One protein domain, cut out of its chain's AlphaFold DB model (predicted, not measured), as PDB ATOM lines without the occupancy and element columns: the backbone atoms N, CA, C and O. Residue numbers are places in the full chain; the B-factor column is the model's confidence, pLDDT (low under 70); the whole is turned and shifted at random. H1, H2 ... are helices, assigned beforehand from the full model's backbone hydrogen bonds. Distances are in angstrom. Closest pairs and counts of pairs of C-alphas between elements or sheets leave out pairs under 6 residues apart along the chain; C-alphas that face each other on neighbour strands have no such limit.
ATOM      1  N   LYS A 222      47.474  26.768 -29.327       70.38
ATOM      2  CA  LYS A 222      47.382  27.610 -28.121       70.38
ATOM      3  C   LYS A 222      47.460  29.097 -28.438       70.38
ATOM      4  O   LYS A 222      46.775  29.889 -27.802       70.38
ATOM      5  N   GLN A 223      48.231  29.492 -29.450       73.81
ATOM      6  CA  GLN A 223      48.258  30.891 -29.888       73.81
ATOM      7  C   GLN A 223      46.930  31.340 -30.505       73.81
ATOM      8  O   GLN A 223      46.458  32.435 -30.192       73.81
ATOM      9  N   ASN A 224      46.294  30.490 -31.317       78.06
ATOM     10  CA  ASN A 224      44.961  30.783 -31.848       78.06
ATOM     11  C   ASN A 224      43.935  30.895 -30.708       78.06
ATOM     12  O   ASN A 224      43.138  31.829 -30.682       78.06
ATOM     13  N   LEU A 225      44.025  30.019 -29.706       74.69
ATOM     14  CA  LEU A 225      43.168  30.044 -28.521       74.69
ATOM     15  C   LEU A 225      43.383  31.321 -27.673       74.69
ATOM     16  O   LEU A 225      42.426  31.996 -27.292       74.69
ATOM     17  N   ALA A 226      44.637  31.735 -27.463       75.62
ATOM     18  CA  ALA A 226      44.947  33.003 -26.798       75.62
ATOM     19  C   ALA A 226      44.351  34.185 -27.567       75.62
ATOM     20  O   ALA A 226      43.729  35.060 -26.973       75.62
ATOM     21  N   SER A 227      44.484  34.192 -28.896       80.00
ATOM     22  CA  SER A 227      43.909  35.257 -29.715       80.00
ATOM     23  C   SER A 227      42.380  35.296 -29.655       80.00
ATOM     24  O   SER A 227      41.831  36.392 -29.667       80.00
ATOM     25  N   THR A 228      41.692  34.154 -29.498       80.94
ATOM     26  CA  THR A 228      40.235  34.148 -29.282       80.94
ATOM     27  C   THR A 228      39.842  34.766 -27.945       80.94
ATOM     28  O   THR A 228      38.923  35.578 -27.921       80.94
ATOM     29  N   TYR A 229      40.569  34.482 -26.858       79.12
ATOM     30  CA  TYR A 229      40.301  35.119 -25.564       79.12
ATOM     31  C   TYR A 229      40.623  36.609 -25.566       79.12
ATOM     32  O   TYR A 229      39.834  37.406 -25.072       79.12
ATOM     33  N   VAL A 230      41.756  37.004 -26.148       80.31
ATOM     34  CA  VAL A 230      42.130  38.421 -26.258       80.31
ATOM     35  C   VAL A 230      41.081  39.181 -27.055       80.31
ATOM     36  O   VAL A 230      40.684  40.271 -26.662       80.31
ATOM     37  N   ASN A 231      40.585  38.588 -28.135       81.69
ATOM     38  CA  ASN A 231      39.530  39.187 -28.926       81.69
ATOM     39  C   ASN A 231      38.216  39.340 -28.146       81.69
ATOM     40  O   ASN A 231      37.622  40.416 -28.151       81.69
ATOM     41  N   ALA A 232      37.818  38.286 -27.424       78.75
ATOM     42  CA  ALA A 232      36.642  38.298 -26.561       78.75
ATOM     43  C   ALA A 232      36.730  39.424 -25.527       78.75
ATOM     44  O   ALA A 232      35.815  40.226 -25.417       78.75
ATOM     45  N   LEU A 233      37.863  39.514 -24.821       78.56
ATOM     46  CA  LEU A 233      38.094  40.466 -23.735       78.56
ATOM     47  C   LEU A 233      38.180  41.918 -24.226       78.56
ATOM     48  O   LEU A 233      37.669  42.832 -23.580       78.56
ATOM     49  N   VAL A 234      38.802  42.158 -25.379       79.31
ATOM     50  CA  VAL A 234      38.960  43.516 -25.925       79.31
ATOM     51  C   VAL A 234      37.627  44.078 -26.418       79.31
ATOM     52  O   VAL A 234      37.376  45.271 -26.240       79.31
ATOM     53  N   ASN A 235      36.773  43.232 -27.001       75.69
ATOM     54  CA  ASN A 235      35.513  43.639 -27.625       75.69
ATOM     55  C   ASN A 235      34.263  43.307 -26.779       75.69
ATOM     56  O   ASN A 235      33.160  43.297 -27.318       75.69
ATOM     57  N   VAL A 236      34.410  43.093 -25.464       75.56
ATOM     58  CA  VAL A 236      33.275  42.832 -24.554       75.56
ATOM     59  C   VAL A 236      32.219  43.938 -24.639       75.56
ATOM     60  O   VAL A 236      32.529  45.115 -24.423       75.56
ATOM     61  N   GLY A 237      30.977  43.540 -24.926       67.88
ATOM     62  CA  GLY A 237      29.785  44.394 -24.911       67.88
ATOM     63  C   GLY A 237      29.650  45.359 -26.095       67.88
ATOM     64  O   GLY A 237      28.811  46.250 -26.046       67.88
ATOM     65  N   PHE A 238      30.478  45.254 -27.146       65.00
ATOM     66  CA  PHE A 238      30.388  46.150 -28.319       65.00
ATOM     67  C   PHE A 238      29.628  45.560 -29.508       65.00
ATOM     68  O   PHE A 238      29.471  46.249 -30.517       65.00
ATOM     69  N   GLY A 239      29.199  44.301 -29.426       60.78
ATOM     70  CA  GLY A 239      28.364  43.650 -30.439       60.78
ATOM     71  C   GLY A 239      29.029  43.382 -31.799       60.78
ATOM     72  O   GLY A 239      28.480  42.687 -32.648       60.78
ATOM     73  N   THR A 240      30.228  43.920 -32.033       61.72
ATOM     74  CA  THR A 240      30.929  43.846 -33.316       61.72
ATOM     75  C   THR A 240      32.374  43.419 -33.130       61.72
ATOM     76  O   THR A 240      33.089  43.891 -32.245       61.72
ATOM     77  N   ASP A 241      32.816  42.523 -34.007       63.53
ATOM     78  CA  ASP A 241      34.150  41.956 -33.984       63.53
ATOM     79  C   ASP A 241      34.761  41.843 -35.399       63.53
ATOM     80  O   ASP A 241      34.068  41.758 -36.414       63.53
ATOM     81  N   LYS A 242      36.096  41.859 -35.480       59.12
ATOM     82  CA  LYS A 242      36.861  41.714 -36.730       59.12
ATOM     83  C   LYS A 242      37.189  40.254 -37.071       59.12
ATOM     84  O   LYS A 242      37.526  39.984 -38.221       59.12
ATOM     85  N   LEU A 243      37.113  39.318 -36.117       59.72
ATOM     86  CA  LEU A 243      37.518  37.918 -36.325       59.72
ATOM     87  C   LEU A 243      36.344  36.938 -36.443       59.72
ATOM     88  O   LEU A 243      36.377  36.069 -37.316       59.72
ATOM     89  N   MET A 244      35.325  37.062 -35.590       59.09
ATOM     90  CA  MET A 244      34.251  36.069 -35.451       59.09
ATOM     91  C   MET A 244      32.944  36.479 -36.138       59.09
ATOM     92  O   MET A 244      32.355  35.653 -36.830       59.09
ATOM     93  N   THR A 245      32.510  37.740 -36.018       58.19
ATOM     94  CA  THR A 245      31.218  38.219 -36.563       58.19
ATOM     95  C   THR A 245      31.244  38.520 -38.066       58.19
ATOM     96  O   THR A 245      30.212  38.836 -38.651       58.19
ATOM     97  N   VAL A 246      32.407  38.424 -38.722       60.69
ATOM     98  CA  VAL A 246      32.506  38.582 -40.181       60.69
ATOM     99  C   VAL A 246      31.922  37.341 -40.859       60.69
ATOM    100  O   VAL A 246      32.428  36.230 -40.679       60.69
ATOM    101  N   GLU A 247      30.861  37.527 -41.648       43.53
ATOM    102  CA  GLU A 247      30.209  36.453 -42.405       43.53
ATOM    103  C   GLU A 247      31.231  35.666 -43.251       43.53
ATOM    104  O   GLU A 247      31.931  36.224 -44.096       43.53
ATOM    105  N   GLY A 248      31.333  34.352 -43.009       51.19
ATOM    106  CA  GLY A 248      32.269  33.456 -43.704       51.19
ATOM    107  C   GLY A 248      33.603  33.197 -42.989       51.19
ATOM    108  O   GLY A 248      34.513  32.615 -43.587       51.19
ATOM    109  N   SER A 249      33.748  33.592 -41.721       57.31
ATOM    110  CA  SER A 249      34.960  33.327 -40.941       57.31
ATOM    111  C   SER A 249      35.168  31.817 -40.693       57.31
ATOM    112  O   SER A 249      34.456  31.145 -39.955       57.31
ATOM    113  N   GLN A 250      36.225  31.248 -41.281       62.25
ATOM    114  CA  GLN A 250      36.691  29.887 -40.958       62.25
ATOM    115  C   GLN A 250      37.459  29.830 -39.622       62.25
ATOM    116  O   GLN A 250      38.063  28.806 -39.305       62.25
ATOM    117  N   TRP A 251      37.500  30.928 -38.857       67.69
ATOM    118  CA  TRP A 251      38.327  31.045 -37.654       67.69
ATOM    119  C   TRP A 251      37.910  30.055 -36.562       67.69
ATOM    120  O   TRP A 251      38.775  29.417 -35.967       67.69
ATOM    121  N   LEU A 252      36.603  29.821 -36.396       66.75
ATOM    122  CA  LEU A 252      36.071  28.807 -35.479       66.75
ATOM    123  C   LEU A 252      36.670  27.415 -35.747       66.75
ATOM    124  O   LEU A 252      37.093  26.733 -34.819       66.75
ATOM    125  N   TYR A 253      36.783  27.029 -37.020       72.25
ATOM    126  CA  TYR A 253      37.300  25.722 -37.446       72.25
ATOM    127  C   TYR A 253      38.833  25.620 -37.440       72.25
ATOM    128  O   TYR A 253      39.376  24.536 -37.645       72.25
ATOM    129  N   LYS A 254      39.554  26.728 -37.217       71.75
ATOM    130  CA  LYS A 254      41.019  26.704 -37.045       71.75
ATOM    131  C   LYS A 254      41.429  26.254 -35.646       71.75
ATOM    132  O   LYS A 254      42.566  25.814 -35.462       71.75
ATOM    133  N   ASN A 255      40.525  26.356 -34.675       71.12
ATOM    134  CA  ASN A 255      40.749  25.854 -33.329       71.12
ATOM    135  C   ASN A 255      40.451  24.352 -33.261       71.12
ATOM    136  O   ASN A 255      39.566  23.849 -33.945       71.12
ATOM    137  N   LYS A 256      41.202  23.626 -32.429       72.31
ATOM    138  CA  LYS A 256      41.023  22.181 -32.230       72.31
ATOM    139  C   LYS A 256      40.193  21.895 -30.981       72.31
ATOM    140  O   LYS A 256      40.345  22.581 -29.971       72.31
ATOM    141  N   ASP A 257      39.348  20.869 -31.057       73.06
ATOM    142  CA  ASP A 257      38.585  20.280 -29.949       73.06
ATOM    143  C   ASP A 257      37.887  21.311 -29.044       73.06
ATOM    144  O   ASP A 257      37.000  22.041 -29.491       73.06
ATOM    145  N   ARG A 258      38.300  21.410 -27.772       71.69
ATOM    146  CA  ARG A 258      37.740  22.340 -26.776       71.69
ATOM    147  C   ARG A 258      38.098  23.809 -27.043       71.69
ATOM    148  O   ARG A 258      37.459  24.702 -26.497       71.69
ATOM    149  N   GLY A 259      39.050  24.085 -27.937       70.25
ATOM    150  CA  GLY A 259      39.288  25.431 -28.466       70.25
ATOM    151  C   GLY A 259      38.154  25.929 -29.373       70.25
ATOM    152  O   GLY A 259      37.953  27.137 -29.475       70.25
ATOM    153  N   MET A 260      37.386  25.025 -30.003       78.12
ATOM    154  CA  MET A 260      36.164  25.396 -30.732       78.12
ATOM    155  C   MET A 260      35.038  25.782 -29.768       78.12
ATOM    156  O   MET A 260      34.317  26.739 -30.034       78.12
ATOM    157  N   LEU A 261      34.938  25.090 -28.625       79.44
ATOM    158  CA  LEU A 261      34.016  25.446 -27.541       79.44
ATOM    159  C   LEU A 261      34.334  26.847 -27.017       79.44
ATOM    160  O   LEU A 261      33.452  27.700 -26.979       79.44
ATOM    161  N   ALA A 262      35.602  27.111 -26.688       76.94
ATOM    162  CA  ALA A 262      36.029  28.425 -26.217       76.94
ATOM    163  C   ALA A 262      35.771  29.531 -27.254       76.94
ATOM    164  O   ALA A 262      35.333  30.615 -26.885       76.94
ATOM    165  N   ALA A 263      35.987  29.261 -28.543       78.25
ATOM    166  CA  ALA A 263      35.707  30.223 -29.605       78.25
ATOM    167  C   ALA A 263      34.206  30.497 -29.792       78.25
ATOM    168  O   ALA A 263      33.825  31.651 -29.947       78.25
ATOM    169  N   ALA A 264      33.340  29.483 -29.730       79.75
ATOM    170  CA  ALA A 264      31.893  29.699 -29.786       79.75
ATOM    171  C   ALA A 264      31.377  30.445 -28.538       79.75
ATOM    172  O   ALA A 264      30.602  31.388 -28.670       79.75
ATOM    173  N   ALA A 265      31.894  30.123 -27.349       80.31
ATOM    174  CA  ALA A 265      31.583  30.846 -26.115       80.31
ATOM    175  C   ALA A 265      32.035  32.318 -26.142       80.31
ATOM    176  O   ALA A 265      31.364  33.179 -25.578       80.31
ATOM    177  N   SER A 266      33.140  32.624 -26.836       77.44
ATOM    178  CA  SER A 266      33.650  33.999 -26.943       77.44
ATOM    179  C   SER A 266      32.663  34.951 -27.614       77.44
ATOM    180  O   SER A 266      32.656  36.136 -27.292       77.44
ATOM    181  N   LEU A 267      31.789  34.431 -28.485       76.44
ATOM    182  CA  LEU A 267      30.715  35.212 -29.092       76.44
ATOM    183  C   LEU A 267      29.727  35.720 -28.032       76.44
ATOM    184  O   LEU A 267      29.326  36.876 -28.088       76.44
ATOM    185  N   GLY A 268      29.421  34.902 -27.019       74.69
ATOM    186  CA  GLY A 268      28.591  35.312 -25.883       74.69
ATOM    187  C   GLY A 268      29.236  36.398 -25.021       74.69
ATOM    188  O   GLY A 268      28.552  37.302 -24.565       74.69
ATOM    189  N   SER A 269      30.564  36.376 -24.848       75.50
ATOM    190  CA  SER A 269      31.279  37.466 -24.159       75.50
ATOM    191  C   SER A 269      31.348  38.762 -24.970       75.50
ATOM    192  O   SER A 269      31.422  39.841 -24.389       75.50
ATOM    193  N   ILE A 270      31.356  38.682 -26.303       81.19
ATOM    194  CA  ILE A 270      31.322  39.867 -27.175       81.19
ATOM    195  C   ILE A 270      29.931  40.517 -27.123       81.19
ATOM    196  O   ILE A 270      29.838  41.740 -27.025       81.19
ATOM    197  N   MET A 271      28.875  39.700 -27.112       76.19
ATOM    198  CA  MET A 271      27.466  40.117 -27.020       76.19
ATOM    199  C   MET A 271      26.972  40.248 -25.567       76.19
ATOM    200  O   MET A 271      25.811  39.986 -25.267       76.19
ATOM    201  N   LEU A 272      27.863  40.609 -24.640       75.00
ATOM    202  CA  LEU A 272      27.517  40.759 -23.228       75.00
ATOM    203  C   LEU A 272      26.413  41.818 -23.047       75.00
ATOM    204  O   LEU A 272      26.554  42.922 -23.570       75.00
ATOM    205  N   TRP A 273      25.370  41.490 -22.276       73.88
ATOM    206  CA  TRP A 273      24.200  42.337 -21.974       73.88
ATOM    207  C   TRP A 273      23.199  42.543 -23.119       73.88
ATOM    208  O   TRP A 273      22.199  43.230 -22.919       73.88
ATOM    209  N   ASP A 274      23.422  41.950 -24.293       72.69
ATOM    210  CA  ASP A 274      22.489  42.020 -25.421       72.69
ATOM    211  C   ASP A 274      21.720  40.701 -25.573       72.69
ATOM    212  O   ASP A 274      22.245  39.692 -26.055       72.69
ATOM    213  N   VAL A 275      20.464  40.714 -25.127       66.69
ATOM    214  CA  VAL A 275      19.581  39.540 -25.131       66.69
ATOM    215  C   VAL A 275      18.915  39.340 -26.499       66.69
ATOM    216  O   VAL A 275      18.669  38.205 -26.889       66.69
ATOM    217  N   ASP A 276      18.686  40.389 -27.287       71.00
ATOM    218  CA  ASP A 276      17.903  40.270 -28.524       71.00
ATOM    219  C   ASP A 276      18.780  39.963 -29.742       71.00
ATOM    220  O   ASP A 276      18.553  38.980 -30.460       71.00
ATOM    221  N   GLU A 277      19.814  40.773 -29.989       72.38
ATOM    222  CA  GLU A 277      20.698  40.568 -31.139       72.38
ATOM    223  C   GLU A 277      21.743  39.485 -30.836       72.38
ATOM    224  O   GLU A 277      22.084  38.672 -31.704       72.38
ATOM    225  N   GLY A 278      22.198  39.414 -29.579       71.88
ATOM    226  CA  GLY A 278      23.178  38.437 -29.110       71.88
ATOM    227  C   GLY A 278      22.706  36.993 -29.250       71.88
ATOM    228  O   GLY A 278      23.412  36.162 -29.833       71.88
ATOM    229  N   LEU A 279      21.487  36.686 -28.792       75.06
ATOM    230  CA  LEU A 279      20.933  35.333 -28.886       75.06
ATOM    231  C   LEU A 279      20.722  34.905 -30.350       75.06
ATOM    232  O   LEU A 279      21.066  33.780 -30.715       75.06
ATOM    233  N   ALA A 280      20.256  35.803 -31.223       80.56
ATOM    234  CA  ALA A 280      20.055  35.499 -32.644       80.56
ATOM    235  C   ALA A 280      21.368  35.175 -33.386       80.56
ATOM    236  O   ALA A 280      21.391  34.362 -34.318       80.56
ATOM    237  N   GLN A 281      22.484  35.796 -32.989       76.94
ATOM    238  CA  GLN A 281      23.798  35.493 -33.557       76.94
ATOM    239  C   GLN A 281      24.354  34.149 -33.063       76.94
ATOM    240  O   GLN A 281      24.976  33.425 -33.847       76.94
ATOM    241  N   ILE A 282      24.115  33.802 -31.796       77.94
ATOM    242  CA  ILE A 282      24.581  32.546 -31.190       77.94
ATOM    243  C   ILE A 282      23.757  31.347 -31.688       77.94
ATOM    244  O   ILE A 282      24.329  30.282 -31.933       77.94
ATOM    245  N   ASP A 283      22.457  31.526 -31.947       80.81
ATOM    246  CA  ASP A 283      21.560  30.465 -32.435       80.81
ATOM    247  C   ASP A 283      22.048  29.810 -33.740       80.81
ATOM    248  O   ASP A 283      21.947  28.600 -33.928       80.81
ATOM    249  N   LYS A 284      22.736  30.556 -34.609       81.56
ATOM    250  CA  LYS A 284      23.340  29.998 -35.836       81.56
ATOM    251  C   LYS A 284      24.329  28.856 -35.557       81.56
ATOM    252  O   LYS A 284      24.477  27.959 -36.388       81.56
ATOM    253  N   TYR A 285      25.011  28.884 -34.412       76.81
ATOM    254  CA  TYR A 285      26.014  27.889 -34.021       76.81
ATOM    255  C   TYR A 285      25.421  26.709 -33.246       76.81
ATOM    256  O   TYR A 285      26.064  25.660 -33.157       76.81
ATOM    257  N   GLN A 286      24.190  26.846 -32.748       76.62
ATOM    258  CA  GLN A 286      23.489  25.794 -32.022       76.62
ATOM    259  C   GLN A 286      23.207  24.567 -32.897       76.62
ATOM    260  O   GLN A 286      23.307  23.422 -32.454       76.62
ATOM    261  N   TRP A 287      22.910  24.810 -34.171       79.94
ATOM    262  CA  TRP A 287      22.554  23.781 -35.147       79.94
ATOM    263  C   TRP A 287      23.773  23.135 -35.837       79.94
ATOM    264  O   TRP A 287      23.618  22.430 -36.832       79.94
ATOM    265  N   SER A 288      24.996  23.375 -35.345       77.44
ATOM    266  CA  SER A 288      26.223  22.808 -35.923       77.44
ATOM    267  C   SER A 288      26.388  21.313 -35.607       77.44
ATOM    268  O   SER A 288      26.095  20.868 -34.502       77.44
ATOM    269  N   GLU A 289      26.945  20.542 -36.550       72.31
ATOM    270  CA  GLU A 289      27.221  19.101 -36.377       72.31
ATOM    271  C   GLU A 289      28.323  18.809 -35.333       72.31
ATOM    272  O   GLU A 289      28.429  17.692 -34.829       72.31
ATOM    273  N   ASN A 290      29.146  19.804 -34.979       78.94
ATOM    274  CA  ASN A 290      30.225  19.642 -34.004       78.94
ATOM    275  C   ASN A 290      29.729  19.814 -32.559       78.94
ATOM    276  O   ASN A 290      29.364  20.916 -32.147       78.94
ATOM    277  N   ILE A 291      29.871  18.760 -31.748       81.00
ATOM    278  CA  ILE A 291      29.482  18.726 -30.322       81.00
ATOM    279  C   ILE A 291      30.126  19.870 -29.521       81.00
ATOM    280  O   ILE A 291      29.461  20.520 -28.721       81.00
ATOM    281  N   ASN A 292      31.406  20.170 -29.768       79.75
ATOM    282  CA  ASN A 292      32.121  21.246 -29.068       79.75
ATOM    283  C   ASN A 292      31.599  22.647 -29.427       79.75
ATOM    284  O   ASN A 292      31.617  23.534 -28.580       79.75
ATOM    285  N   VAL A 293      31.133  22.853 -30.663       80.81
ATOM    286  CA  VAL A 293      30.552  24.135 -31.098       80.81
ATOM    287  C   VAL A 293      29.161  24.303 -30.495       80.81
ATOM    288  O   VAL A 293      28.878  25.361 -29.942       80.81
ATOM    289  N   LYS A 294      28.349  23.239 -30.502       82.19
ATOM    290  CA  LYS A 294      27.040  23.209 -29.835       82.19
ATOM    291  C   LYS A 294      27.164  23.495 -28.332       82.19
ATOM    292  O   LYS A 294      26.460  24.344 -27.797       82.19
ATOM    293  N   ALA A 295      28.115  22.847 -27.655       78.81
ATOM    294  CA  ALA A 295      28.417  23.127 -26.252       78.81
ATOM    295  C   ALA A 295      28.881  24.582 -26.044       78.81
ATOM    296  O   ALA A 295      28.442  25.249 -25.116       78.81
ATOM    297  N   GLY A 296      29.729  25.117 -26.926       77.56
ATOM    298  CA  GLY A 296      30.169  26.510 -26.826       77.56
ATOM    299  C   GLY A 296      29.045  27.530 -27.046       77.56
ATOM    300  O   GLY A 296      29.045  28.563 -26.382       77.56
ATOM    301  N   ALA A 297      28.065  27.227 -27.903       81.25
ATOM    302  CA  ALA A 297      26.873  28.054 -28.097       81.25
ATOM    303  C   ALA A 297      25.993  28.096 -26.834       81.25
ATOM    304  O   ALA A 297      25.580  29.177 -26.427       81.25
ATOM    305  N   MET A 298      25.797  26.956 -26.153       82.44
ATOM    306  CA  MET A 298      25.089  26.899 -24.860       82.44
ATOM    307  C   MET A 298      25.734  27.786 -23.800       82.44
ATOM    308  O   MET A 298      25.060  28.567 -23.132       82.44
ATOM    309  N   LEU A 299      27.057  27.690 -23.666       80.00
ATOM    310  CA  LEU A 299      27.787  28.534 -22.730       80.00
ATOM    311  C   LEU A 299      27.689  30.010 -23.140       80.00
ATOM    312  O   LEU A 299      27.503  30.871 -22.285       80.00
ATOM    313  N   GLY A 300      27.759  30.298 -24.442       79.25
ATOM    314  CA  GLY A 300      27.587  31.638 -24.997       79.25
ATOM    315  C   GLY A 300      26.228  32.264 -24.677       79.25
ATOM    316  O   GLY A 300      26.192  33.435 -24.313       79.25
ATOM    317  N   PHE A 301      25.134  31.496 -24.744       79.94
ATOM    318  CA  PHE A 301      23.799  31.970 -24.361       79.94
ATOM    319  C   PHE A 301      23.749  32.410 -22.899       79.94
ATOM    320  O   PHE A 301      23.256  33.495 -22.607       79.94
ATOM    321  N   GLY A 302      24.317  31.602 -22.000       75.19
ATOM    322  CA  GLY A 302      24.395  31.947 -20.582       75.19
ATOM    323  C   GLY A 302      25.306  33.137 -20.286       75.19
ATOM    324  O   GLY A 302      25.051  33.876 -19.345       75.19
ATOM    325  N   LEU A 303      26.356  33.348 -21.089       78.75
ATOM    326  CA  LEU A 303      27.227  34.518 -20.969       78.75
ATOM    327  C   LEU A 303      26.545  35.804 -21.446       78.75
ATOM    328  O   LEU A 303      26.655  36.817 -20.760       78.75
ATOM    329  N   ALA A 304      25.831  35.772 -22.574       77.25
ATOM    330  CA  ALA A 304      25.148  36.946 -23.123       77.25
ATOM    331  C   ALA A 304      24.080  37.496 -22.161       77.25
ATOM    332  O   ALA A 304      23.967  38.709 -21.991       77.25
ATOM    333  N   SER A 305      23.371  36.605 -21.457       72.56
ATOM    334  CA  SER A 305      22.356  36.958 -20.459       72.56
ATOM    335  C   SER A 305      22.907  37.266 -19.060       72.56
ATOM    336  O   SER A 305      22.131  37.503 -18.135       72.56
ATOM    337  N   THR A 306      24.231  37.300 -18.856       71.06
ATOM    338  CA  THR A 306      24.786  37.643 -17.535       71.06
ATOM    339  C   THR A 306      24.397  39.061 -17.120       71.06
ATOM    340  O   THR A 306      24.811  40.052 -17.716       71.06
ATOM    341  N   GLY A 307      23.635  39.173 -16.033       62.78
ATOM    342  CA  GLY A 307      23.266  40.463 -15.452       62.78
ATOM    343  C   GLY A 307      22.077  41.166 -16.106       62.78
ATOM    344  O   GLY A 307      21.808  42.294 -15.695       62.78
ATOM    345  N   VAL A 308      21.375  40.511 -17.042       66.00
ATOM    346  CA  VAL A 308      20.088  40.966 -17.593       66.00
ATOM    347  C   VAL A 308      19.022  39.908 -17.312       66.00
ATOM    348  O   VAL A 308      19.179  38.752 -17.699       66.00
ATOM    349  N   THR A 309      17.936  40.288 -16.641       58.84
ATOM    350  CA  THR A 309      16.795  39.395 -16.376       58.84
ATOM    351  C   THR A 309      15.597  39.866 -17.188       58.84
ATOM    352  O   THR A 309      14.871  40.744 -16.744       58.84
ATOM    353  N   SER A 310      15.418  39.314 -18.384       58.31
ATOM    354  CA  SER A 310      14.259  39.644 -19.220       58.31
ATOM    355  C   SER A 310      13.061  38.762 -18.866       58.31
ATOM    356  O   SER A 310      13.230  37.565 -18.625       58.31
ATOM    357  N   ASP A 311      11.857  39.331 -18.909       53.78
ATOM    358  CA  ASP A 311      10.587  38.679 -18.546       53.78
ATOM    359  C   ASP A 311      10.259  37.432 -19.391       53.78
ATOM    360  O   ASP A 311       9.468  36.580 -18.990       53.78
ATOM    361  N   VAL A 312      10.873  37.302 -20.573       57.78
ATOM    362  CA  VAL A 312      10.667  36.166 -21.490       57.78
ATOM    363  C   VAL A 312      11.599  34.981 -21.171       57.78
ATOM    364  O   VAL A 312      11.464  33.911 -21.762       57.78
ATOM    365  N   ASP A 313      12.527  35.135 -20.218       66.38
ATOM    366  CA  ASP A 313      13.424  34.084 -19.711       66.38
ATOM    367  C   ASP A 313      14.055  33.179 -20.812       66.38
ATOM    368  O   ASP A 313      14.067  31.944 -20.718       66.38
ATOM    369  N   PRO A 314      14.623  33.761 -21.893       66.31
ATOM    370  CA  PRO A 314      15.053  33.000 -23.070       66.31
ATOM    371  C   PRO A 314      16.202  32.028 -22.770       66.31
ATOM    372  O   PRO A 314      16.313  30.970 -23.391       66.31
ATOM    373  N   ALA A 315      17.044  32.354 -21.784       68.69
ATOM    374  CA  ALA A 315      18.142  31.497 -21.354       68.69
ATOM    375  C   ALA A 315      17.631  30.193 -20.722       68.69
ATOM    376  O   ALA A 315      18.176  29.126 -21.002       68.69
ATOM    377  N   TRP A 316      16.564  30.247 -19.918       73.62
ATOM    378  CA  TRP A 316      15.969  29.050 -19.323       73.62
ATOM    379  C   TRP A 316      15.375  28.127 -20.384       73.62
ATOM    380  O   TRP A 316      15.703  26.942 -20.408       73.62
ATOM    381  N   ALA A 317      14.569  28.674 -21.300       75.06
ATOM    382  CA  ALA A 317      13.901  27.891 -22.338       75.06
ATOM    383  C   ALA A 317      14.892  27.127 -23.237       75.06
ATOM    384  O   ALA A 317      14.656  25.969 -23.575       75.06
ATOM    385  N   LEU A 318      16.017  27.754 -23.591       74.88
ATOM    386  CA  LEU A 318      17.030  27.154 -24.463       74.88
ATOM    387  C   LEU A 318      17.951  26.166 -23.732       74.88
ATOM    388  O   LEU A 318      18.363  25.160 -24.312       74.88
ATOM    389  N   LEU A 319      18.298  26.446 -22.470       74.44
ATOM    390  CA  LEU A 319      19.262  25.643 -21.711       74.44
ATOM    391  C   LEU A 319      18.613  24.432 -21.031       74.44
ATOM    392  O   LEU A 319      19.260  23.387 -20.940       74.44
ATOM    393  N   ALA A 320      17.348  24.533 -20.607       72.88
ATOM    394  CA  ALA A 320      16.646  23.452 -19.914       72.88
ATOM    395  C   ALA A 320      16.512  22.188 -20.782       72.88
ATOM    396  O   ALA A 320      16.784  21.090 -20.307       72.88
ATOM    397  N   GLU A 321      16.206  22.333 -22.077       74.62
ATOM    398  CA  GLU A 321      16.082  21.198 -23.008       74.62
ATOM    399  C   GLU A 321      17.407  20.425 -23.185       74.62
ATOM    400  O   GLU A 321      17.418  19.231 -23.482       74.62
ATOM    401  N   GLN A 322      18.554  21.087 -23.004       70.62
ATOM    402  CA  GLN A 322      19.867  20.476 -23.231       70.62
ATOM    403  C   GLN A 322      20.467  19.819 -21.975       70.62
ATOM    404  O   GLN A 322      21.461  19.095 -22.100       70.62
ATOM    405  N   LEU A 323      19.859  19.999 -20.792       70.00
ATOM    406  CA  LEU A 323      20.255  19.311 -19.552       70.00
ATOM    407  C   LEU A 323      20.033  17.792 -19.635       70.00
ATOM    408  O   LEU A 323      20.816  17.030 -19.070       70.00
ATOM    409  N   ASP A 324      19.053  17.347 -20.422       73.38
ATOM    410  CA  ASP A 324      18.740  15.926 -20.627       73.38
ATOM    411  C   ASP A 324      19.628  15.245 -21.686       73.38
ATOM    412  O   ASP A 324      19.540  14.036 -21.912       73.38
ATOM    413  N   SER A 325      20.512  15.996 -22.353       73.38
ATOM    414  CA  SER A 325      21.340  15.452 -23.433       73.38
ATOM    415  C   SER A 325      22.329  14.382 -22.937       73.38
ATOM    416  O   SER A 325      22.897  14.469 -21.853       73.38
ATOM    417  N   SER A 326      22.581  13.336 -23.728       64.50
ATOM    418  CA  SER A 326      23.461  12.223 -23.326       64.50
ATOM    419  C   SER A 326      24.953  12.586 -23.268       64.50
ATOM    420  O   SER A 326      25.752  11.803 -22.763       64.50
ATOM    421  N   GLU A 327      25.344  13.752 -23.791       76.75
ATOM    422  CA  GLU A 327      26.743  14.162 -23.943       76.75
ATOM    423  C   GLU A 327      27.229  15.018 -22.754       76.75
ATOM    424  O   GLU A 327      26.678  16.097 -22.502       76.75
ATOM    425  N   PRO A 328      28.315  14.629 -22.056       73.00
ATOM    426  CA  PRO A 328      28.757  15.299 -20.829       73.00
ATOM    427  C   PRO A 328      29.278  16.725 -21.061       73.00
ATOM    428  O   PRO A 328      29.168  17.574 -20.181       73.00
ATOM    429  N   VAL A 329      29.825  17.025 -22.247       77.12
ATOM    430  CA  VAL A 329      30.368  18.359 -22.576       77.12
ATOM    431  C   VAL A 329      29.250  19.381 -22.809       77.12
ATOM    432  O   VAL A 329      29.381  20.534 -22.404       77.12
ATOM    433  N   VAL A 330      28.139  18.962 -23.424       80.00
ATOM    434  CA  VAL A 330      26.967  19.824 -23.653       80.00
ATOM    435  C   VAL A 330      26.243  20.076 -22.334       80.00
ATOM    436  O   VAL A 330      25.960  21.230 -22.021       80.00
TER     437      VAL A 330
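Overview. This is residues 222 to 330 of the 814 residues of the protein "26S proteasome non-ATPase regulatory subunit 2" of Perkinsus olseni (UniProt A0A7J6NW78). Helices H1, H3, H5 and H6 make a row, with H4 over H3 and H5 on one side and short H2 on H3 on that same side. The 109 printed residues hold six named helices, H1 to H6 in order, and no named strand: all helix. The whole is compact, radius of gyration of the C-alphas 13.1 A, spanning 38 by 33 by 21 A.

Along the chain. Find C-alpha 222 at (47.382, 27.610, -28.121); H1 runs to 234. Then come H2, 251 to 254; H3, 258 to 270, 18.7 A; H4, 276 to 286; H5, 291 to 304, 20.1 A; and H6, 314 to 323, ending at (20.255, 19.311, -19.552).

Arrangement. Look first at the hub, H3: it touches H5 at a shallow tilt of 23 degrees, the same way, the closest C-alphas, Gly 268 and Gly 300, 3.9 A apart. H3, H4 and H5 form an up-and-down bundle, each running against the one before. H3 touches H1 (Ala 232 and Ser 266, closest C-alphas, 5.3 A) and, with residues 260 to 264 alone, H2 (Leu 252 and Met 260, closest C-alphas, 5.8 A). H5, with residues 298 to 302 alone, and H6 only just touch, with 3 pairs of C-alphas within 8 A, the closest Gly 302 and Ala 315, 6.3 A. H1 and H6 are apart. Every O i to N i+4 pair is within hydrogen-bond range in H1 and H5; H3 has 7 of 9, H6 4 of 6, H4 3 of 7 beside 5 of 8 O i to N i+3 pairs, and H2 is too short for one.

Size, cuts and confidence. The C-alphas of Gln 223 and Asp 311, the two farthest apart, are 40.1 A apart. The printed part has no cut. The link from H1 to H2, residues 235 to 250, is long. Look for pLDDT under 70 at 237 to 252, 275, 307 to 315 and 326.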